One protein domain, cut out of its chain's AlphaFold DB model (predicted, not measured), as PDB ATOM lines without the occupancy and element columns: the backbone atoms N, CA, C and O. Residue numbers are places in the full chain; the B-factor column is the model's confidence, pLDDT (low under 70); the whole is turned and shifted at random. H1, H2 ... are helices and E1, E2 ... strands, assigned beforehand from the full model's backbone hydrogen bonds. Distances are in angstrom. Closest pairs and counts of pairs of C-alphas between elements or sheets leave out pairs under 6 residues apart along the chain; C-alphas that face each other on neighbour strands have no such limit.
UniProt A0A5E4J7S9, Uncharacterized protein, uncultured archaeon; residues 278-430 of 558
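AT A GLANCE: This is residues 278 to 430 of the 558 residues of an uncharacterized protein of uncultured archaeon (UniProt A0A5E4J7S9). A strongly twisted sheet of five strands forms the middle, with the two long helices H1 and H4 covering one face and the short helix H2 crossing the other, while H3 only grazes the sheet with its residues 367 to 369. H1 runs over E3 and E2, and H4 over E4 and E5. The printed part has 153 residues, with four named helices and five named strands that follow along the chain as E1 E2 H1 E3 H2 H3 E4 E5 H4; the sheet is mixed, in the order E1 E3 E2 E4 E5, and the class is mixed, helices and strands. It is compact, with a radius of gyration of the C-alphas of 14.9 A and spans of 47 by 33 by 27 A.

IN THESE COORDINATES: Begin with the sheet: find C-alpha 281 at (110.783, 155.614, 166.235), where E1, residues 281 to 286, starts its 15.3 A. Beside it look for E3, residues 342 to 348, 19.7 A; then E2, residues 295 to 301, 19.4 A; E4, residues 372 to 379, 23.4 A; and E5, residues 394 to 399, 16.4 A. Find C-alpha 313 at (123.239, 161.490, 160.538); from there H1 runs 30.2 A to residue 333. H2 is residues 358 to 364, 10.1 A, and H3 residues 366 to 369, 5.6 A. H4, residues 411 to 425, runs 19.5 A to C-alpha 425 at (114.260, 129.153, 170.467).

HOW THE PARTS SIT: Edge strand E1 is antiparallel to E3, with N 283 and O 344 2.9 A apart. The other neighbours are parallel: look at N 345 and O 297 for E3 and E2, 2.8 A; N 298 and O 374 for E2 and E4, 2.9 A; N 377 and O 396 for E4 and E5, 2.8 A. E2, H1 and E3 form a strand-helix-strand unit, two parallel neighbour strands with a helix between, its crossover right-handed; E3, H2 H3 and E4 form a split one, with E2 between its strands, also right-handed. H1 runs along the strands at a height over the sheet of 7.6 A; its closest C-alphas to E3 are Ala 324 and Val 346, 6.4 A. H4, on the same face, has a height of 8.1 A; its closest C-alphas to E5 are Ala 416 and Ala 398, 5.0 A. H1, with residues 323 to 331 alone, touches H4 at a steep tilt of 58 degrees; the closest C-alphas are Val 327 and Gly 413, 4.0 A. H2, on the opposite face, runs across the strands, at 74 degrees to E2 on the local plane. In H1, H2 and H4 every O i to N i+4 pair is within hydrogen-bond range; H3 is too short for one.

THE WHOLE: The C-alphas farthest apart, those of Ala 290 and Glu 309, are 47.3 A apart. The printed part has no cut. The links E2 to H1, E4 to E5 and E5 to H4 are long. The mean pLDDT of the printed part is 77.9, and it is under 70 in residues 302 to 311, 351 to 354, 380 to 395, 401 to 410 and 428 to 430.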
ATOM      1  N   CYS A 278     118.692 160.084 169.135       93.44
ATOM      2  CA  CYS A 278     118.169 160.792 170.301       93.44
ATOM      3  C   CYS A 278     116.857 160.224 170.831       93.44
ATOM      4  O   CYS A 278     116.505 160.446 171.989       93.44
ATOM      5  N   LYS A 279     116.127 159.484 169.998       93.75
ATOM      6  CA  LYS A 279     114.867 158.844 170.367       93.75
ATOM      7  C   LYS A 279     114.651 157.570 169.569       93.75
ATOM      8  O   LYS A 279     115.277 157.351 168.537       93.75
ATOM      9  N   CYS A 280     113.682 156.777 170.000       95.12
ATOM     10  CA  CYS A 280     113.186 155.672 169.193       95.12
ATOM     11  C   CYS A 280     112.014 156.103 168.311       95.12
ATOM     12  O   CYS A 280     111.185 156.928 168.704       95.12
ATOM     13  N   SER A 281     111.933 155.511 167.125       95.88
ATOM     14  CA  SER A 281     110.783 155.614 166.235       95.88
ATOM     15  C   SER A 281     109.918 154.362 166.362       95.88
ATOM     16  O   SER A 281     110.431 153.243 166.385       95.88
ATOM     17  N   ASP A 282     108.606 154.560 166.469       96.19
ATOM     18  CA  ASP A 282     107.618 153.484 166.456       96.19
ATOM     19  C   ASP A 282     107.437 152.982 165.017       96.19
ATOM     20  O   ASP A 282     107.081 153.746 164.117       96.19
ATOM     21  N   MET A 283     107.689 151.695 164.795       96.56
ATOM     22  CA  MET A 283     107.529 151.050 163.494       96.56
ATOM     23  C   MET A 283     106.190 150.321 163.355       96.56
ATOM     24  O   MET A 283     105.907 149.746 162.301       96.56
ATOM     25  N   GLY A 284     105.356 150.324 164.389       96.19
ATOM     26  CA  GLY A 284     104.042 149.707 164.430       96.19
ATOM     27  C   GLY A 284     104.028 148.291 165.001       96.19
ATOM     28  O   GLY A 284     105.052 147.675 165.309       96.19
ATOM     29  N   ILE A 285     102.808 147.772 165.115       95.88
ATOM     30  CA  ILE A 285     102.501 146.485 165.738       95.88
ATOM     31  C   ILE A 285     102.217 145.443 164.655       95.88
ATOM     32  O   ILE A 285     101.441 145.684 163.730       95.88
ATOM     33  N   HIS A 286     102.810 144.264 164.803       95.94
ATOM     34  CA  HIS A 286     102.401 143.033 164.140       95.94
ATOM     35  C   HIS A 286     101.500 142.228 165.075       95.94
ATOM     36  O   HIS A 286     101.869 141.947 166.215       95.94
ATOM     37  N   THR A 287     100.310 141.866 164.597       96.12
ATOM     38  CA  THR A 287      99.367 141.031 165.352       96.12
ATOM     39  C   THR A 287      99.454 139.605 164.831       96.12
ATOM     40  O   THR A 287      98.994 139.315 163.727       96.12
ATOM     41  N   GLY A 288     100.064 138.731 165.621       94.00
ATOM     42  CA  GLY A 288     100.230 137.326 165.289       94.00
ATOM     43  C   GLY A 288      99.026 136.473 165.698       94.00
ATOM     44  O   GLY A 288      98.179 136.874 166.499       94.00
ATOM     45  N   SER A 289      98.943 135.263 165.148       93.88
ATOM     46  CA  SER A 289      97.833 134.330 165.388       93.88
ATOM     47  C   SER A 289      97.849 133.656 166.767       93.88
ATOM     48  O   SER A 289      96.805 133.185 167.213       93.88
ATOM     49  N   ALA A 290      98.991 133.613 167.462       86.38
ATOM     50  CA  ALA A 290      99.115 132.992 168.783       86.38
ATOM     51  C   ALA A 290      98.450 133.820 169.902       86.38
ATOM     52  O   ALA A 290      98.177 133.288 170.981       86.38
ATOM     53  N   GLY A 291      98.154 135.102 169.652       83.81
ATOM     54  CA  GLY A 291      97.603 136.019 170.649       83.81
ATOM     55  C   GLY A 291      98.584 136.328 171.790       83.81
ATOM     56  O   GLY A 291      99.793 136.180 171.651       83.81
ATOM     57  N   GLY A 292      98.061 136.784 172.933       85.50
ATOM     58  CA  GLY A 292      98.850 136.999 174.153       85.50
ATOM     59  C   GLY A 292      99.609 138.335 174.231       85.50
ATOM     60  O   GLY A 292      99.264 139.308 173.560       85.50
ATOM     61  N   LYS A 293     100.605 138.389 175.129       87.62
ATOM     62  CA  LYS A 293     101.388 139.591 175.474       87.62
ATOM     63  C   LYS A 293     102.285 140.068 174.329       87.62
ATOM     64  O   LYS A 293     103.116 139.320 173.843       87.62
ATOM     65  N   THR A 294     102.226 141.339 173.969       91.69
ATOM     66  CA  THR A 294     103.116 141.873 172.934       91.69
ATOM     67  C   THR A 294     104.595 141.768 173.334       91.69
ATOM     68  O   THR A 294     104.983 142.134 174.445       91.69
ATOM     69  N   LEU A 295     105.411 141.239 172.423       91.00
ATOM     70  CA  LEU A 295     106.868 141.267 172.474       91.00
ATOM     71  C   LEU A 295     107.350 142.604 171.894       91.00
ATOM     72  O   LEU A 295     107.136 142.875 170.715       91.00
ATOM     73  N   ASN A 296     108.019 143.429 172.692       92.81
ATOM     74  CA  ASN A 296     108.629 144.662 172.202       92.81
ATOM     75  C   ASN A 296     109.989 144.327 171.585       92.81
ATOM     76  O   ASN A 296     110.874 143.793 172.258       92.81
ATOM     77  N   VAL A 297     110.160 144.644 170.308       93.06
ATOM     78  CA  VAL A 297     111.390 144.421 169.544       93.06
ATOM     79  C   VAL A 297     112.011 145.783 169.267       93.06
ATOM     80  O   VAL A 297     111.508 146.541 168.443       93.06
ATOM     81  N   ILE A 298     113.089 146.114 169.975       93.00
ATOM     82  CA  ILE A 298     113.884 147.311 169.698       93.00
ATOM     83  C   ILE A 298     114.983 146.921 168.716       93.00
ATOM     84  O   ILE A 298     115.767 146.012 168.970       93.00
ATOM     85  N   ILE A 299     115.054 147.626 167.602       91.88
ATOM     86  CA  ILE A 299     116.024 147.398 166.549       91.88
ATOM     87  C   ILE A 299     117.037 148.549 166.562       91.88
ATOM     88  O   ILE A 299     116.668 149.715 166.426       91.88
ATOM     89  N   GLY A 300     118.309 148.227 166.771       86.31
ATOM     90  CA  GLY A 300     119.415 149.171 166.855       86.31
ATOM     91  C   GLY A 300     120.325 149.129 165.634       86.31
ATOM     92  O   GLY A 300     120.752 148.058 165.210       86.31
ATOM     93  N   GLY A 301     120.667 150.301 165.101       76.62
ATOM     94  CA  GLY A 301     121.823 150.465 164.217       76.62
ATOM     95  C   GLY A 301     123.052 150.873 165.028       76.62
ATOM     96  O   GLY A 301     122.986 151.861 165.766       76.62
ATOM     97  N   TYR A 302     124.153 150.125 164.912       64.06
ATOM     98  CA  TYR A 302     125.359 150.365 165.713       64.06
ATOM     99  C   TYR A 302     126.495 151.035 164.953       64.06
ATOM    100  O   TYR A 302     127.191 151.879 165.511       64.06
ATOM    101  N   TYR A 303     126.719 150.644 163.697       66.31
ATOM    102  CA  TYR A 303     127.984 150.967 163.052       66.31
ATOM    103  C   TYR A 303     127.822 151.545 161.658       66.31
ATOM    104  O   TYR A 303     127.691 150.832 160.661       66.31
ATOM    105  N   TYR A 304     127.911 152.868 161.626       63.69
ATOM    106  CA  TYR A 304     128.411 153.589 160.474       63.69
ATOM    107  C   TYR A 304     129.850 153.960 160.832       63.69
ATOM    108  O   TYR A 304     130.036 154.567 161.891       63.69
ATOM    109  N   PRO A 305     130.859 153.564 160.036       59.41
ATOM    110  CA  PRO A 305     132.235 153.967 160.302       59.41
ATOM    111  C   PRO A 305     132.273 155.480 160.513       59.41
ATOM    112  O   PRO A 305     131.563 156.209 159.810       59.41
ATOM    113  N   ALA A 306     133.049 155.921 161.511       54.22
ATOM    114  CA  ALA A 306     133.218 157.334 161.834       54.22
ATOM    115  C   ALA A 306     133.417 158.103 160.528       54.22
ATOM    116  O   ALA A 306     134.344 157.801 159.778       54.22
ATOM    117  N   THR A 307     132.455 158.981 160.248       50.25
ATOM    118  CA  THR A 307     132.264 159.761 159.025       50.25
ATOM    119  C   THR A 307     133.494 159.776 158.117       50.25
ATOM    120  O   THR A 307     134.370 160.631 158.250       50.25
ATOM    121  N   ASN A 308     133.541 158.880 157.128       51.41
ATOM    122  CA  ASN A 308     134.056 159.371 155.860       51.41
ATOM    123  C   ASN A 308     133.080 160.471 155.408       51.41
ATOM    124  O   ASN A 308     131.893 160.436 155.741       51.41
ATOM    125  N   GLU A 309     133.582 161.483 154.711       48.28
ATOM    126  CA  GLU A 309     132.909 162.755 154.391       48.28
ATOM    127  C   GLU A 309     131.596 162.603 153.578       48.28
ATOM    128  O   GLU A 309     131.035 163.585 153.108       48.28
ATOM    129  N   SER A 310     131.106 161.367 153.393       53.44
ATOM    130  CA  SER A 310     129.958 160.935 152.596       53.44
ATOM    131  C   SER A 310     128.677 160.586 153.403       53.44
ATOM    132  O   SER A 310     127.620 160.394 152.797       53.44
ATOM    133  N   TYR A 311     128.703 160.559 154.744       63.75
ATOM    134  CA  TYR A 311     127.563 160.092 155.560       63.75
ATOM    135  C   TYR A 311     127.168 161.045 156.706       63.75
ATOM    136  O   TYR A 311     127.752 160.983 157.782       63.75
ATOM    137  N   ASN A 312     126.126 161.872 156.521       72.00
ATOM    138  CA  ASN A 312     125.498 162.623 157.626       72.00
ATOM    139  C   ASN A 312     124.560 161.731 158.463       72.00
ATOM    140  O   ASN A 312     124.153 160.651 158.024       72.00
ATOM    141  N   TYR A 313     124.148 162.215 159.641       80.81
ATOM    142  CA  TYR A 313     123.239 161.490 160.538       80.81
ATOM    143  C   TYR A 313     121.907 161.097 159.885       80.81
ATOM    144  O   TYR A 313     121.356 160.054 160.219       80.81
ATOM    145  N   ARG A 314     121.389 161.880 158.928       81.50
ATOM    146  CA  ARG A 314     120.125 161.560 158.242       81.50
ATOM    147  C   ARG A 314     120.258 160.331 157.360       81.50
ATOM    148  O   ARG A 314     119.360 159.498 157.363       81.50
ATOM    149  N   ASN A 315     121.375 160.200 156.651       82.44
ATOM    150  CA  ASN A 315     121.675 159.008 155.865       82.44
ATOM    151  C   ASN A 315     121.826 157.790 156.786       82.44
ATOM    152  O   ASN A 315     121.315 156.720 156.471       82.44
ATOM    153  N   ARG A 316     122.457 157.966 157.956       84.44
ATOM    154  CA  ARG A 316     122.581 156.912 158.975       84.44
ATOM    155  C   ARG A 316     121.223 156.499 159.544       84.44
ATOM    156  O   ARG A 316     120.922 155.312 159.619       84.44
ATOM    157  N   ASP A 317     120.370 157.456 159.889       89.00
ATOM    158  CA  ASP A 317     119.023 157.189 160.394       89.00
ATOM    159  C   ASP A 317     118.144 156.532 159.316       89.00
ATOM    160  O   ASP A 317     117.408 155.589 159.600       89.00
ATOM    161  N   GLN A 318     118.261 156.974 158.061       87.50
ATOM    162  CA  GLN A 318     117.567 156.370 156.926       87.50
ATOM    163  C   GLN A 318     118.018 154.925 156.688       87.50
ATOM    164  O   GLN A 318     117.168 154.047 156.554       87.50
ATOM    165  N   ASP A 319     119.323 154.655 156.665       84.19
ATOM    166  CA  ASP A 319     119.845 153.294 156.521       84.19
ATOM    167  C   ASP A 319     119.407 152.417 157.708       84.19
ATOM    168  O   ASP A 319     118.963 151.288 157.509       84.19
ATOM    169  N   THR A 320     119.432 152.950 158.934       88.06
ATOM    170  CA  THR A 320     118.966 152.238 160.137       88.06
ATOM    171  C   THR A 320     117.488 151.869 159.995       88.06
ATOM    172  O   THR A 320     117.092 150.738 160.273       88.06
ATOM    173  N   GLN A 321     116.665 152.796 159.495       91.50
ATOM    174  CA  GLN A 321     115.249 152.562 159.226       91.50
ATOM    175  C   GLN A 321     115.031 151.519 158.121       91.50
ATOM    176  O   GLN A 321     114.104 150.712 158.231       91.50
ATOM    177  N   ILE A 322     115.864 151.515 157.072       89.38
ATOM    178  CA  ILE A 322     115.835 150.502 156.009       89.38
ATOM    179  C   ILE A 322     116.089 149.121 156.618       89.38
ATOM    180  O   ILE A 322     115.222 148.259 156.497       89.38
ATOM    181  N   TYR A 323     117.194 148.927 157.342       87.44
ATOM    182  CA  TYR A 323     117.506 147.635 157.967       87.44
ATOM    183  C   TYR A 323     116.430 147.190 158.956       87.44
ATOM    184  O   TYR A 323     115.996 146.038 158.932       87.44
ATOM    185  N   ALA A 324     115.919 148.111 159.771       91.94
ATOM    186  CA  ALA A 324     114.858 147.790 160.711       91.94
ATOM    187  C   ALA A 324     113.556 147.367 160.016       91.94
ATOM    188  O   ALA A 324     112.882 146.452 160.486       91.94
ATOM    189  N   ASN A 325     113.213 147.975 158.874       92.88
ATOM    190  CA  ASN A 325     112.061 147.548 158.076       92.88
ATOM    191  C   ASN A 325     112.247 146.130 157.533       92.88
ATOM    192  O   ASN A 325     111.294 145.355 157.542       92.88
ATOM    193  N   MET A 326     113.461 145.775 157.108       90.62
ATOM    194  CA  MET A 326     113.763 144.426 156.628       90.62
ATOM    195  C   MET A 326     113.615 143.395 157.736       90.62
ATOM    196  O   MET A 326     112.957 142.376 157.559       90.62
ATOM    197  N   VAL A 327     114.176 143.675 158.908       91.31
ATOM    198  CA  VAL A 327     114.074 142.771 160.056       91.31
ATOM    199  C   VAL A 327     112.634 142.623 160.509       91.31
ATOM    200  O   VAL A 327     112.173 141.503 160.715       91.31
ATOM    201  N   LYS A 328     111.883 143.725 160.564       94.69
ATOM    202  CA  LYS A 328     110.441 143.668 160.793       94.69
ATOM    203  C   LYS A 328     109.758 142.751 159.775       94.69
ATOM    204  O   LYS A 328     109.025 141.859 160.186       94.69
ATOM    205  N   GLU A 329     110.001 142.933 158.477       94.12
ATOM    206  CA  GLU A 329     109.405 142.097 157.425       94.12
ATOM    207  C   GLU A 329     109.678 140.606 157.670       94.12
ATOM    208  O   GLU A 329     108.740 139.806 157.698       94.12
ATOM    209  N   TRP A 330     110.937 140.246 157.929       92.94
ATOM    210  CA  TRP A 330     111.357 138.876 158.214       92.94
ATOM    211  C   TRP A 330     110.672 138.285 159.447       92.94
ATOM    212  O   TRP A 330     110.049 137.228 159.350       92.94
ATOM    213  N   PHE A 331     110.644 139.002 160.570       93.50
ATOM    214  CA  PHE A 331     109.911 138.563 161.761       93.50
ATOM    215  C   PHE A 331     108.417 138.355 161.481       93.50
ATOM    216  O   PHE A 331     107.811 137.417 161.999       93.50
ATOM    217  N   THR A 332     107.807 139.203 160.649       95.00
ATOM    218  CA  THR A 332     106.379 139.085 160.317       95.00
ATOM    219  C   THR A 332     106.046 137.980 159.315       95.00
ATOM    220  O   THR A 332     104.877 137.603 159.235       95.00
ATOM    221  N   LYS A 333     107.027 137.431 158.582       94.44
ATOM    222  CA  LYS A 333     106.804 136.349 157.603       94.44
ATOM    223  C   LYS A 333     107.332 134.985 158.046       94.44
ATOM    224  O   LYS A 333     106.735 133.979 157.671       94.44
ATOM    225  N   THR A 334     108.380 134.919 158.868       91.69
ATOM    226  CA  THR A 334     108.994 133.637 159.237       91.69
ATOM    227  C   THR A 334     108.169 132.888 160.280       91.69
ATOM    228  O   THR A 334     108.068 133.294 161.438       91.69
ATOM    229  N   ASP A 335     107.589 131.754 159.886       92.44
ATOM    230  CA  ASP A 335     106.929 130.833 160.813       92.44
ATOM    231  C   ASP A 335     107.976 130.094 161.668       92.44
ATOM    232  O   ASP A 335     108.938 129.560 161.114       92.44
ATOM    233  N   PRO A 336     107.814 130.032 163.004       92.88
ATOM    234  CA  PRO A 336     106.616 130.415 163.756       92.88
ATOM    235  C   PRO A 336     106.683 131.775 164.449       92.88
ATOM    236  O   PRO A 336     105.732 132.136 165.140       92.88
ATOM    237  N   ILE A 337     107.755 132.546 164.275       92.75
ATOM    238  CA  ILE A 337     107.909 133.879 164.883       92.75
ATOM    239  C   ILE A 337     106.755 134.804 164.484       92.75
ATOM    240  O   ILE A 337     106.191 135.491 165.335       92.75
ATOM    241  N   SER A 338     106.326 134.744 163.223       95.31
ATOM    242  CA  SER A 338     105.200 135.513 162.685       95.31
ATOM    243  C   SER A 338     103.869 135.264 163.404       95.31
ATOM    244  O   SER A 338     102.931 136.050 163.266       95.31
ATOM    245  N   THR A 339     103.760 134.210 164.216       95.50
ATOM    246  CA  THR A 339     102.574 133.952 165.040       95.50
ATOM    247  C   THR A 339     102.526 134.798 166.318       95.50
ATOM    248  O   THR A 339     101.469 134.870 166.944       95.50
ATOM    249  N   MET A 340     103.610 135.475 166.709       94.12
ATOM    250  CA  MET A 340     103.678 136.305 167.918       94.12
ATOM    251  C   MET A 340     103.089 137.706 167.707       94.12
ATOM    252  O   MET A 340     103.235 138.298 166.641       94.12
ATOM    253  N   ASN A 341     102.491 138.289 168.751       94.31
ATOM    254  CA  ASN A 341     102.242 139.733 168.800       94.31
ATOM    255  C   ASN A 341     103.562 140.469 169.043       94.31
ATOM    256  O   ASN A 341     104.220 140.209 170.051       94.31
ATOM    257  N   MET A 342     103.938 141.391 168.157       95.25
ATOM    258  CA  MET A 342     105.208 142.120 168.236       95.25
ATOM    259  C   MET A 342     105.005 143.621 168.030       95.25
ATOM    260  O   MET A 342     104.268 144.020 167.134       95.25
ATOM    261  N   HIS A 343     105.669 144.460 168.823       95.88
ATOM    262  CA  HIS A 343     105.736 145.912 168.615       95.88
ATOM    263  C   HIS A 343     107.173 146.287 168.289       95.88
ATOM    264  O   HIS A 343     108.071 146.068 169.099       95.88
ATOM    265  N   PHE A 344     107.388 146.816 167.091       96.19
ATOM    266  CA  PHE A 344     108.717 147.154 166.607       96.19
ATOM    267  C   PHE A 344     109.047 148.619 166.878       96.19
ATOM    268  O   PHE A 344     108.252 149.514 166.589       96.19
ATOM    269  N   TYR A 345     110.255 148.855 167.371       96.12
ATOM    270  CA  TYR A 345     110.851 150.171 167.545       96.12
ATOM    271  C   TYR A 345     112.215 150.188 166.873       96.12
ATOM    272  O   TYR A 345     112.889 149.163 166.832       96.12
ATOM    273  N   VAL A 346     112.653 151.350 166.402       95.25
ATOM    274  CA  VAL A 346     114.001 151.525 165.849       95.25
ATOM    275  C   VAL A 346     114.711 152.706 166.484       95.25
ATOM    276  O   VAL A 346     114.091 153.727 166.772       95.25
ATOM    277  N   THR A 347     116.010 152.565 166.717       94.44
ATOM    278  CA  THR A 347     116.878 153.610 167.265       94.44
ATOM    279  C   THR A 347     118.329 153.384 166.831       94.44
ATOM    280  O   THR A 347     118.661 152.359 166.233       94.44
ATOM    281  N   ARG A 348     119.202 154.349 167.108       90.75
ATOM    282  CA  ARG A 348     120.625 154.321 166.784       90.75
ATOM    283  C   ARG A 348     121.459 154.517 168.047       90.75
ATOM    284  O   ARG A 348     121.074 155.246 168.970       90.75
ATOM    285  N   PHE A 349     122.618 153.873 168.080       84.81
ATOM    286  CA  PHE A 349     123.584 153.991 169.170       84.81
ATOM    287  C   PHE A 349     124.943 154.391 168.633       84.81
ATOM    288  O   PHE A 349     125.241 154.151 167.463       84.81
ATOM    289  N   ALA A 350     125.745 155.033 169.481       77.31
ATOM    290  CA  ALA A 350     127.083 155.405 169.070       77.31
ATOM    291  C   ALA A 350     127.925 154.128 169.028       77.31
ATOM    292  O   ALA A 350     127.786 153.284 169.921       77.31
ATOM    293  N   PRO A 351     128.866 154.028 168.079       63.78
ATOM    294  CA  PRO A 351     129.803 152.919 168.001       63.78
ATOM    295  C   PRO A 351     130.567 152.668 169.290       63.78
ATOM    296  O   PRO A 351     131.065 151.569 169.445       63.78
ATOM    297  N   ASN A 352     130.691 153.673 170.167       69.94
ATOM    298  CA  ASN A 352     131.463 153.647 171.412       69.94
ATOM    299  C   ASN A 352     130.613 153.370 172.664       69.94
ATOM    300  O   ASN A 352     131.167 153.205 173.753       69.94
ATOM    301  N   ASP A 353     129.286 153.295 172.534       69.06
ATOM    302  CA  ASP A 353     128.378 152.991 173.645       69.06
ATOM    303  C   ASP A 353     128.285 151.466 173.832       69.06
ATOM    304  O   ASP A 353     127.232 150.849 173.707       69.06
ATOM    305  N   TRP A 354     129.427 150.831 174.109       66.25
ATOM    306  CA  TRP A 354     129.606 149.368 174.137       66.25
ATOM    307  C   TRP A 354     128.837 148.664 175.259       66.25
ATOM    308  O   TRP A 354     128.722 147.440 175.281       66.25
ATOM    309  N   VAL A 355     128.325 149.435 176.216       70.56
ATOM    310  CA  VAL A 355     127.631 148.942 177.403       70.56
ATOM    311  C   VAL A 355     126.241 149.561 177.438       70.56
ATOM    312  O   VAL A 355     125.943 150.405 178.277       70.56
ATOM    313  N   LEU A 356     125.380 149.149 176.509       73.38
ATOM    314  CA  LEU A 356     123.960 149.473 176.600       73.38
ATOM    315  C   LEU A 356     123.316 148.553 177.628       73.38
ATOM    316  O   LEU A 356     123.227 147.337 177.445       73.38
ATOM    317  N   THR A 357     122.851 149.136 178.724       82.12
ATOM    318  CA  THR A 357     121.964 148.434 179.641       82.12
ATOM    319  C   THR A 357     120.541 148.453 179.095       82.12
ATOM    320  O   THR A 357     120.155 149.322 178.308       82.12
ATOM    321  N   LYS A 358     119.696 147.535 179.576       81.19
ATOM    322  CA  LYS A 358     118.251 147.604 179.315       81.19
ATOM    323  C   LYS A 358     117.665 148.978 179.671       81.19
ATOM    324  O   LYS A 358     116.769 149.451 178.980       81.19
ATOM    325  N   ASN A 359     118.160 149.614 180.733       85.06
ATOM    326  CA  ASN A 359     117.670 150.922 181.160       85.06
ATOM    327  C   ASN A 359     118.042 152.024 180.165       85.06
ATOM    328  O   ASN A 359     117.218 152.902 179.942       85.06
ATOM    329  N   ASP A 360     119.211 151.954 179.526       85.88
ATOM    330  CA  ASP A 360     119.611 152.923 178.495       85.88
ATOM    331  C   ASP A 360     118.728 152.787 177.249       85.88
ATOM    332  O   ASP A 360     118.238 153.781 176.709       85.88
ATOM    333  N   LEU A 361     118.437 151.543 176.847       84.50
ATOM    334  CA  LEU A 361     117.501 151.254 175.757       84.50
ATOM    335  C   LEU A 361     116.097 151.785 176.071       84.50
ATOM    336  O   LEU A 361     115.488 152.451 175.239       84.50
ATOM    337  N   LEU A 362     115.585 151.524 177.275       87.88
ATOM    338  CA  LEU A 362     114.263 151.990 177.697       87.88
ATOM    339  C   LEU A 362     114.213 153.501 177.944       87.88
ATOM    340  O   LEU A 362     113.159 154.100 177.766       87.88
ATOM    341  N   ALA A 363     115.326 154.139 178.304       89.81
ATOM    342  CA  ALA A 363     115.399 155.592 178.401       89.81
ATOM    343  C   ALA A 363     115.229 156.248 177.020       89.81
ATOM    344  O   ALA A 363     114.526 157.252 176.912       89.81
ATOM    345  N   LYS A 364     115.801 155.656 175.957       89.19
ATOM    346  CA  LYS A 364     115.572 156.102 174.569       89.19
ATOM    347  C   LYS A 364     114.202 155.683 174.029       89.19
ATOM    348  O   LYS A 364     113.574 156.437 173.282       89.19
ATOM    349  N   CYS A 365     113.743 154.488 174.402       92.62
ATOM    350  CA  CYS A 365     112.485 153.885 173.967       92.62
ATOM    351  C   CYS A 365     111.509 153.718 175.149       92.62
ATOM    352  O   CYS A 365     111.144 152.583 175.470       92.62
ATOM    353  N   PRO A 366     111.027 154.797 175.796       93.12
ATOM    354  CA  PRO A 366     110.159 154.661 176.968       93.12
ATOM    355  C   PRO A 366     108.855 153.930 176.639       93.12
ATOM    356  O   PRO A 366     108.311 153.235 177.483       93.12
ATOM    357  N   GLN A 367     108.403 154.005 175.385       91.06
ATOM    358  CA  GLN A 367     107.212 153.296 174.914       91.06
ATOM    359  C   GLN A 367     107.371 151.767 174.914       91.06
ATOM    360  O   GLN A 367     106.375 151.055 174.933       91.06
ATOM    361  N   ALA A 368     108.606 151.257 174.919       88.69
ATOM    362  CA  ALA A 368     108.904 149.828 174.935       88.69
ATOM    363  C   ALA A 368     108.981 149.240 176.362       88.69
ATOM    364  O   ALA A 368     109.346 148.067 176.511       88.69
ATOM    365  N   SER A 369     108.669 150.028 177.405       85.12
ATOM    366  CA  SER A 369     108.728 149.602 178.813       85.12
ATOM    367  C   SER A 369     107.734 148.497 179.155       85.12
ATOM    368  O   SER A 369     107.978 147.697 180.061       85.12
ATOM    369  N   ASP A 370     106.624 148.444 178.427       78.81
ATOM    370  CA  ASP A 370     105.495 147.586 178.750       78.81
ATOM    371  C   ASP A 370     105.644 146.241 178.043       78.81
ATOM    372  O   ASP A 370     105.163 146.048 176.932       78.81
ATOM    373  N   GLY A 371     106.334 145.293 178.679       75.44
ATOM    374  CA  GLY A 371     106.409 143.914 178.195       75.44
ATOM    375  C   GLY A 371     107.803 143.303 178.229       75.44
ATOM    376  O   GLY A 371     108.697 143.733 178.960       75.44
ATOM    377  N   PHE A 372     107.968 142.229 177.458       78.69
ATOM    378  CA  PHE A 372     109.283 141.650 177.218       78.69
ATOM    379  C   PHE A 372     109.954 142.459 176.114       78.69
ATOM    380  O   PHE A 372     109.371 142.630 175.049       78.69
ATOM    381  N   THR A 373     111.163 142.946 176.374       79.94
ATOM    382  CA  THR A 373     111.928 143.743 175.416       79.94
ATOM    383  C   THR A 373     113.101 142.919 174.925       79.94
ATOM    384  O   THR A 373     113.921 142.474 175.730       79.94
ATOM    385  N   THR A 374     113.181 142.736 173.616       80.50
ATOM    386  CA  THR A 374     114.356 142.196 172.943       80.50
ATOM    387  C   THR A 374     115.047 143.295 172.153       80.50
ATOM    388  O   THR A 374     114.379 144.206 171.662       80.50
ATOM    389  N   PHE A 375     116.368 143.211 172.029       81.38
ATOM    390  CA  PHE A 375     117.147 144.153 171.240       81.38
ATOM    391  C   PHE A 375     117.857 143.421 170.108       81.38
ATOM    392  O   PHE A 375     118.459 142.384 170.355       81.38
ATOM    393  N   ILE A 376     117.773 143.935 168.884       79.81
ATOM    394  CA  ILE A 376     118.475 143.384 167.722       79.81
ATOM    395  C   ILE A 376     119.411 144.461 167.211       79.81
ATOM    396  O   ILE A 376     118.949 145.539 166.849       79.81
ATOM    397  N   ASN A 377     120.707 144.178 167.203       79.38
ATOM    398  CA  ASN A 377     121.731 145.137 166.839       79.38
ATOM    399  C   ASN A 377     122.398 144.767 165.517       79.38
ATOM    400  O   ASN A 377     122.907 143.651 165.385       79.38
ATOM    401  N   PHE A 378     122.462 145.715 164.581       76.00
ATOM    402  CA  PHE A 378     123.125 145.504 163.295       76.00
ATOM    403  C   PHE A 378     124.493 146.155 163.218       76.00
ATOM    404  O   PHE A 378     124.686 147.297 163.647       76.00
ATOM    405  N   TYR A 379     125.418 145.439 162.586       70.75
ATOM    406  CA  TYR A 379     126.756 145.919 162.270       70.75
ATOM    407  C   TYR A 379     127.072 145.695 160.790       70.75
ATOM    408  O   TYR A 379     126.543 144.778 160.158       70.75
ATOM    409  N   THR A 380     127.930 146.555 160.243       62.25
ATOM    410  CA  THR A 380     128.486 146.403 158.898       62.25
ATOM    411  C   THR A 380     129.804 145.625 158.982       62.25
ATOM    412  O   THR A 380     130.587 145.807 159.916       62.25
ATOM    413  N   LYS A 381     130.036 144.706 158.037       55.75
ATOM    414  CA  LYS A 381     131.239 143.858 157.983       55.75
ATOM    415  C   LYS A 381     132.519 144.696 157.907       55.75
ATOM    416  O   LYS A 381     132.617 145.595 157.076       55.75
ATOM    417  N   GLY A 382     133.524 144.337 158.702       56.03
ATOM    418  CA  GLY A 382     134.862 144.943 158.662       56.03
ATOM    419  C   GLY A 382     135.524 144.986 160.031       56.03
ATOM    420  O   GLY A 382     136.732 144.792 160.139       56.03
ATOM    421  N   ASP A 383     134.712 145.104 161.075       52.81
ATOM    422  CA  ASP A 383     135.197 145.058 162.440       52.81
ATOM    423  C   ASP A 383     134.948 143.677 163.034       52.81
ATOM    424  O   ASP A 383     133.816 143.200 163.151       52.81
ATOM    425  N   SER A 384     136.041 143.030 163.424       46.16
ATOM    426  CA  SER A 384     136.062 141.802 164.216       46.16
ATOM    427  C   SER A 384     135.587 142.088 165.645       46.16
ATOM    428  O   SER A 384     136.299 141.882 166.623       46.16
ATOM    429  N   PHE A 385     134.363 142.596 165.792       48.62
ATOM    430  CA  PHE A 385     133.752 142.733 167.102       48.62
ATOM    431  C   PHE A 385     133.483 141.335 167.651       48.62
ATOM    432  O   PHE A 385     132.714 140.556 167.086       48.62
ATOM    433  N   SER A 386     134.146 141.023 168.756       45.53
ATOM    434  CA  SER A 386     133.850 139.873 169.600       45.53
ATOM    435  C   SER A 386     132.421 140.021 170.134       45.53
ATOM    436  O   SER A 386     132.020 141.128 170.481       45.53
ATOM    437  N   TYR A 387     131.642 138.938 170.187       48.09
ATOM    438  CA  TYR A 387     130.306 138.906 170.796       48.09
ATOM    439  C   TYR A 387     130.312 139.620 172.164       48.09
ATOM    440  O   TYR A 387     130.923 139.141 173.119       48.09
ATOM    441  N   MET A 388     129.700 140.806 172.251       47.00
ATOM    442  CA  MET A 388     129.712 141.618 173.471       47.00
ATOM    443  C   MET A 388     128.469 141.350 174.320       47.00
ATOM    444  O   MET A 388     127.333 141.419 173.856       47.00
ATOM    445  N   ASN A 389     128.702 141.066 175.599       39.66
ATOM    446  CA  ASN A 389     127.687 140.641 176.557       39.66
ATOM    447  C   ASN A 389     127.015 141.846 177.197       39.66
ATOM    448  O   ASN A 389     127.508 142.408 178.175       39.66
ATOM    449  N   SER A 390     125.834 142.203 176.708       39.59
ATOM    450  CA  SER A 390     124.895 142.950 177.540       39.59
ATOM    451  C   SER A 390     124.266 141.983 178.540       39.59
ATOM    452  O   SER A 390     123.436 141.147 178.197       39.59
ATOM    453  N   MET A 391     124.633 142.117 179.812       31.72
ATOM    454  CA  MET A 391     124.132 141.270 180.901       31.72
ATOM    455  C   MET A 391     122.689 141.597 181.355       31.72
ATOM    456  O   MET A 391     122.273 141.134 182.416       31.72
ATOM    457  N   SER A 392     121.912 142.410 180.622       37.78
ATOM    458  CA  SER A 392     120.593 142.880 181.112       37.78
ATOM    459  C   SER A 392     119.466 142.990 180.080       37.78
ATOM    460  O   SER A 392     118.294 142.955 180.461       37.78
ATOM    461  N   ALA A 393     119.788 143.072 178.790       43.66
ATOM    462  CA  ALA A 393     118.844 142.885 177.692       43.66
ATOM    463  C   ALA A 393     119.304 141.680 176.871       43.66
ATOM    464  O   ALA A 393     120.509 141.525 176.664       43.66
ATOM    465  N   THR A 394     118.376 140.841 176.403       57.28
ATOM    466  CA  THR A 394     118.705 139.840 175.385       57.28
ATOM    467  C   THR A 394     119.006 140.605 174.100       57.28
ATOM    468  O   THR A 394     118.091 141.017 173.385       57.28
ATOM    469  N   ILE A 395     120.286 140.923 173.911       59.69
ATOM    470  CA  ILE A 395     120.805 141.585 172.723       59.69
ATOM    471  C   ILE A 395     121.163 140.488 171.736       59.69
ATOM    472  O   ILE A 395     122.073 139.700 171.982       59.69
ATOM    473  N   TYR A 396     120.428 140.454 170.639       70.06
ATOM    474  CA  TYR A 396     120.736 139.671 169.461       70.06
ATOM    475  C   TYR A 396     121.578 140.517 168.532       70.06
ATOM    476  O   TYR A 396     121.322 141.709 168.351       70.06
ATOM    477  N   ARG A 397     122.601 139.908 167.956       70.19
ATOM    478  CA  ARG A 397     123.415 140.534 166.927       70.19
ATOM    479  C   ARG A 397     122.902 140.045 165.584       70.19
ATOM    480  O   ARG A 397     122.479 138.912 165.503       70.19
ATOM    481  N   ALA A 398     122.929 140.877 164.557       71.06
ATOM    482  CA  ALA A 398     122.766 140.411 163.188       71.06
ATOM    483  C   ALA A 398     123.755 141.153 162.288       71.06
ATOM    484  O   ALA A 398     123.846 142.384 162.333       71.06
ATOM    485  N   SER A 399     124.554 140.415 161.518       75.56
ATOM    486  CA  SER A 399     125.399 141.009 160.486       75.56
ATOM    487  C   SER A 399     124.540 141.476 159.325       75.56
ATOM    488  O   SER A 399     123.817 140.694 158.711       75.56
ATOM    489  N   CYS A 400     124.634 142.760 158.994       71.56
ATOM    490  CA  CYS A 400     123.980 143.311 157.816       71.56
ATOM    491  C   CYS A 400     125.071 143.694 156.827       71.56
ATOM    492  O   CYS A 400     125.494 144.846 156.721       71.56
ATOM    493  N   ASP A 401     125.559 142.682 156.112       67.12
ATOM    494  CA  ASP A 401     126.570 142.842 155.077       67.12
ATOM    495  C   ASP A 401     125.962 143.588 153.882       67.12
ATOM    496  O   ASP A 401     125.433 142.994 152.946       67.12
ATOM    497  N   ARG A 402     126.075 144.920 153.857       58.03
ATOM    498  CA  ARG A 402     125.956 145.670 152.600       58.03
ATOM    499  C   ARG A 402     127.288 145.549 151.872       58.03
ATOM    500  O   ARG A 402     128.095 146.475 151.904       58.03
ATOM    501  N   MET A 403     127.559 144.394 151.263       46.72
ATOM    502  CA  MET A 403     128.723 144.293 150.383       46.72
ATOM    503  C   MET A 403     128.563 145.340 149.269       46.72
ATOM    504  O   MET A 403     127.514 145.359 148.618       46.72
ATOM    505  N   PRO A 404     129.540 146.236 149.046       43.31
ATOM    506  CA  PRO A 404     129.479 147.189 147.946       43.31
ATOM    507  C   PRO A 404     129.277 146.432 146.627       43.31
ATOM    508  O   PRO A 404     130.144 145.672 146.207       43.31
ATOM    509  N   GLY A 405     128.108 146.597 146.002       54.12
ATOM    510  CA  GLY A 405     127.732 145.906 144.763       54.12
ATOM    511  C   GLY A 405     126.785 144.712 144.921       54.12
ATOM    512  O   GLY A 405     126.225 144.285 143.915       54.12
ATOM    513  N   ASN A 406     126.527 144.222 146.140       51.59
ATOM    514  CA  ASN A 406     125.468 143.243 146.365       51.59
ATOM    515  C   ASN A 406     124.156 143.967 146.704       51.59
ATOM    516  O   ASN A 406     124.013 144.591 147.755       51.59
ATOM    517  N   THR A 407     123.196 143.921 145.782       54.69
ATOM    518  CA  THR A 407     121.837 144.438 145.997       54.69
ATOM    519  C   THR A 407     121.004 143.544 146.915       54.69
ATOM    520  O   THR A 407     119.911 143.945 147.320       54.69
ATOM    521  N   GLU A 408     121.496 142.349 147.257       56.59
ATOM    522  CA  GLU A 408     120.845 141.427 148.184       56.59
ATOM    523  C   GLU A 408     121.021 141.913 149.619       56.59
ATOM    524  O   GLU A 408     121.823 141.442 150.414       56.59
ATOM    525  N   THR A 409     120.209 142.900 149.960       59.97
ATOM    526  CA  THR A 409     120.001 143.355 151.333       59.97
ATOM    527  C   THR A 409     119.310 142.287 152.203       59.97
ATOM    528  O   THR A 409     119.223 142.458 153.417       59.97
ATOM    529  N   SER A 410     118.830 141.180 151.614       64.75
ATOM    530  CA  SER A 410     117.992 140.143 152.240       64.75
ATOM    531  C   SER A 410     118.587 139.504 153.493       64.75
ATOM    532  O   SER A 410     117.815 139.166 154.391       64.75
ATOM    533  N   TYR A 411     119.916 139.412 153.592       81.50
ATOM    534  CA  TYR A 411     120.611 138.722 154.684       81.50
ATOM    535  C   TYR A 411     120.321 139.310 156.067       81.50
ATOM    536  O   TYR A 411     120.161 138.570 157.026       81.50
ATOM    537  N   CYS A 412     120.159 140.631 156.178       83.31
ATOM    538  CA  CYS A 412     120.039 141.306 157.476       83.31
ATOM    539  C   CYS A 412     118.849 140.807 158.317       83.31
ATOM    540  O   CYS A 412     118.946 140.657 159.534       83.31
ATOM    541  N   GLY A 413     117.705 140.555 157.677       87.00
ATOM    542  CA  GLY A 413     116.529 140.066 158.392       87.00
ATOM    543  C   GLY A 413     116.501 138.553 158.581       87.00
ATOM    544  O   GLY A 413     115.958 138.106 159.588       87.00
ATOM    545  N   GLU A 414     117.112 137.785 157.677       86.69
ATOM    546  CA  GLU A 414     117.306 136.342 157.859       86.69
ATOM    547  C   GLU A 414     118.215 136.072 159.059       86.69
ATOM    548  O   GLU A 414     117.827 135.348 159.969       86.69
ATOM    549  N   GLU A 415     119.343 136.771 159.124       84.69
ATOM    550  CA  GLU A 415     120.286 136.752 160.237       84.69
ATOM    551  C   GLU A 415     119.628 137.156 161.563       84.69
ATOM    552  O   GLU A 415     119.788 136.512 162.594       84.69
ATOM    553  N   ALA A 416     118.825 138.223 161.555       87.44
ATOM    554  CA  ALA A 416     118.119 138.657 162.755       87.44
ATOM    555  C   ALA A 416     117.144 137.595 163.272       87.44
ATOM    556  O   ALA A 416     116.992 137.425 164.483       87.44
ATOM    557  N   VAL A 417     116.475 136.886 162.362       88.50
ATOM    558  CA  VAL A 417     115.609 135.760 162.704       88.50
ATOM    559  C   VAL A 417     116.435 134.564 163.178       88.50
ATOM    560  O   VAL A 417     116.073 133.949 164.180       88.50
ATOM    561  N   HIS A 418     117.552 134.259 162.525       86.62
ATOM    562  CA  HIS A 418     118.494 133.221 162.932       86.62
ATOM    563  C   HIS A 418     118.935 133.417 164.388       86.62
ATOM    564  O   HIS A 418     118.712 132.564 165.249       86.62
ATOM    565  N   GLU A 419     119.446 134.604 164.690       83.81
ATOM    566  CA  GLU A 419     119.997 134.975 165.991       83.81
ATOM    567  C   GLU A 419     118.912 135.057 167.066       83.81
ATOM    568  O   GLU A 419     119.081 134.606 168.204       83.81
ATOM    569  N   PHE A 420     117.715 135.513 166.694       85.94
ATOM    570  CA  PHE A 420     116.547 135.381 167.556       85.94
ATOM    571  C   PHE A 420     116.197 133.911 167.832       85.94
ATOM    572  O   PHE A 420     115.838 133.561 168.959       85.94
ATOM    573  N   GLY A 421     116.348 133.027 166.845       83.88
ATOM    574  CA  GLY A 421     116.233 131.576 166.996       83.88
ATOM    575  C   GLY A 421     117.172 131.022 168.067       83.88
ATOM    576  O   GLY A 421     116.740 130.185 168.874       83.88
ATOM    577  N   HIS A 422     118.395 131.554 168.160       81.12
ATOM    578  CA  HIS A 422     119.346 131.191 169.208       81.12
ATOM    579  C   HIS A 422     118.857 131.522 170.610       81.12
ATOM    580  O   HIS A 422     118.710 130.629 171.445       81.12
ATOM    581  N   GLY A 423     118.562 132.784 170.912       78.50
ATOM    582  CA  GLY A 423     118.208 133.134 172.297       78.50
ATOM    583  C   GLY A 423     116.754 132.860 172.659       78.50
ATOM    584  O   GLY A 423     116.478 132.529 173.812       78.50
ATOM    585  N   PHE A 424     115.816 132.942 171.710       81.12
ATOM    586  CA  PHE A 424     114.402 132.676 171.976       81.12
ATOM    587  C   PHE A 424     114.077 131.185 171.857       81.12
ATOM    588  O   PHE A 424     113.507 130.579 172.772       81.12
ATOM    589  N   GLY A 425     114.448 130.581 170.725       75.25
ATOM    590  CA  GLY A 425     114.260 129.153 170.467       75.25
ATOM    591  C   GLY A 425     115.178 128.287 171.329       75.25
ATOM    592  O   GLY A 425     114.823 127.163 171.713       75.25
ATOM    593  N   GLY A 426     116.341 128.832 171.688       74.31
ATOM    594  CA  GLY A 426     117.448 128.046 172.194       74.31
ATOM    595  C   GLY A 426     118.109 127.235 171.086       74.31
ATOM    596  O   GLY A 426     118.833 126.322 171.428       74.31
ATOM    597  N   LEU A 427     117.819 127.454 169.806       75.44
ATOM    598  CA  LEU A 427     118.456 126.694 168.727       75.44
ATOM    599  C   LEU A 427     119.963 126.981 168.784       75.44
ATOM    600  O   LEU A 427     120.318 128.078 169.157       75.44
ATOM    601  N   TRP A 428     120.862 126.033 168.555       69.69
ATOM    602  CA  TRP A 428     122.320 126.291 168.567       69.69
ATOM    603  C   TRP A 428     123.046 125.318 167.625       69.69
ATOM    604  O   TRP A 428     124.221 125.015 167.782       69.69
ATOM    605  N   ASP A 429     122.311 124.775 166.665       63.06
ATOM    606  CA  ASP A 429     122.711 123.680 165.792       63.06
ATOM    607  C   ASP A 429     123.833 124.033 164.802       63.06
ATOM    608  O   ASP A 429     124.418 123.106 164.250       63.06
ATOM    609  N   GLU A 430     124.209 125.310 164.655       60.25
ATOM    610  CA  GLU A 430     125.386 125.721 163.869       60.25
ATOM    611  C   GLU A 430     126.727 125.681 164.617       60.25
ATOM    612  O   GLU A 430     127.762 125.475 163.986       60.25
TER     613      GLU A 430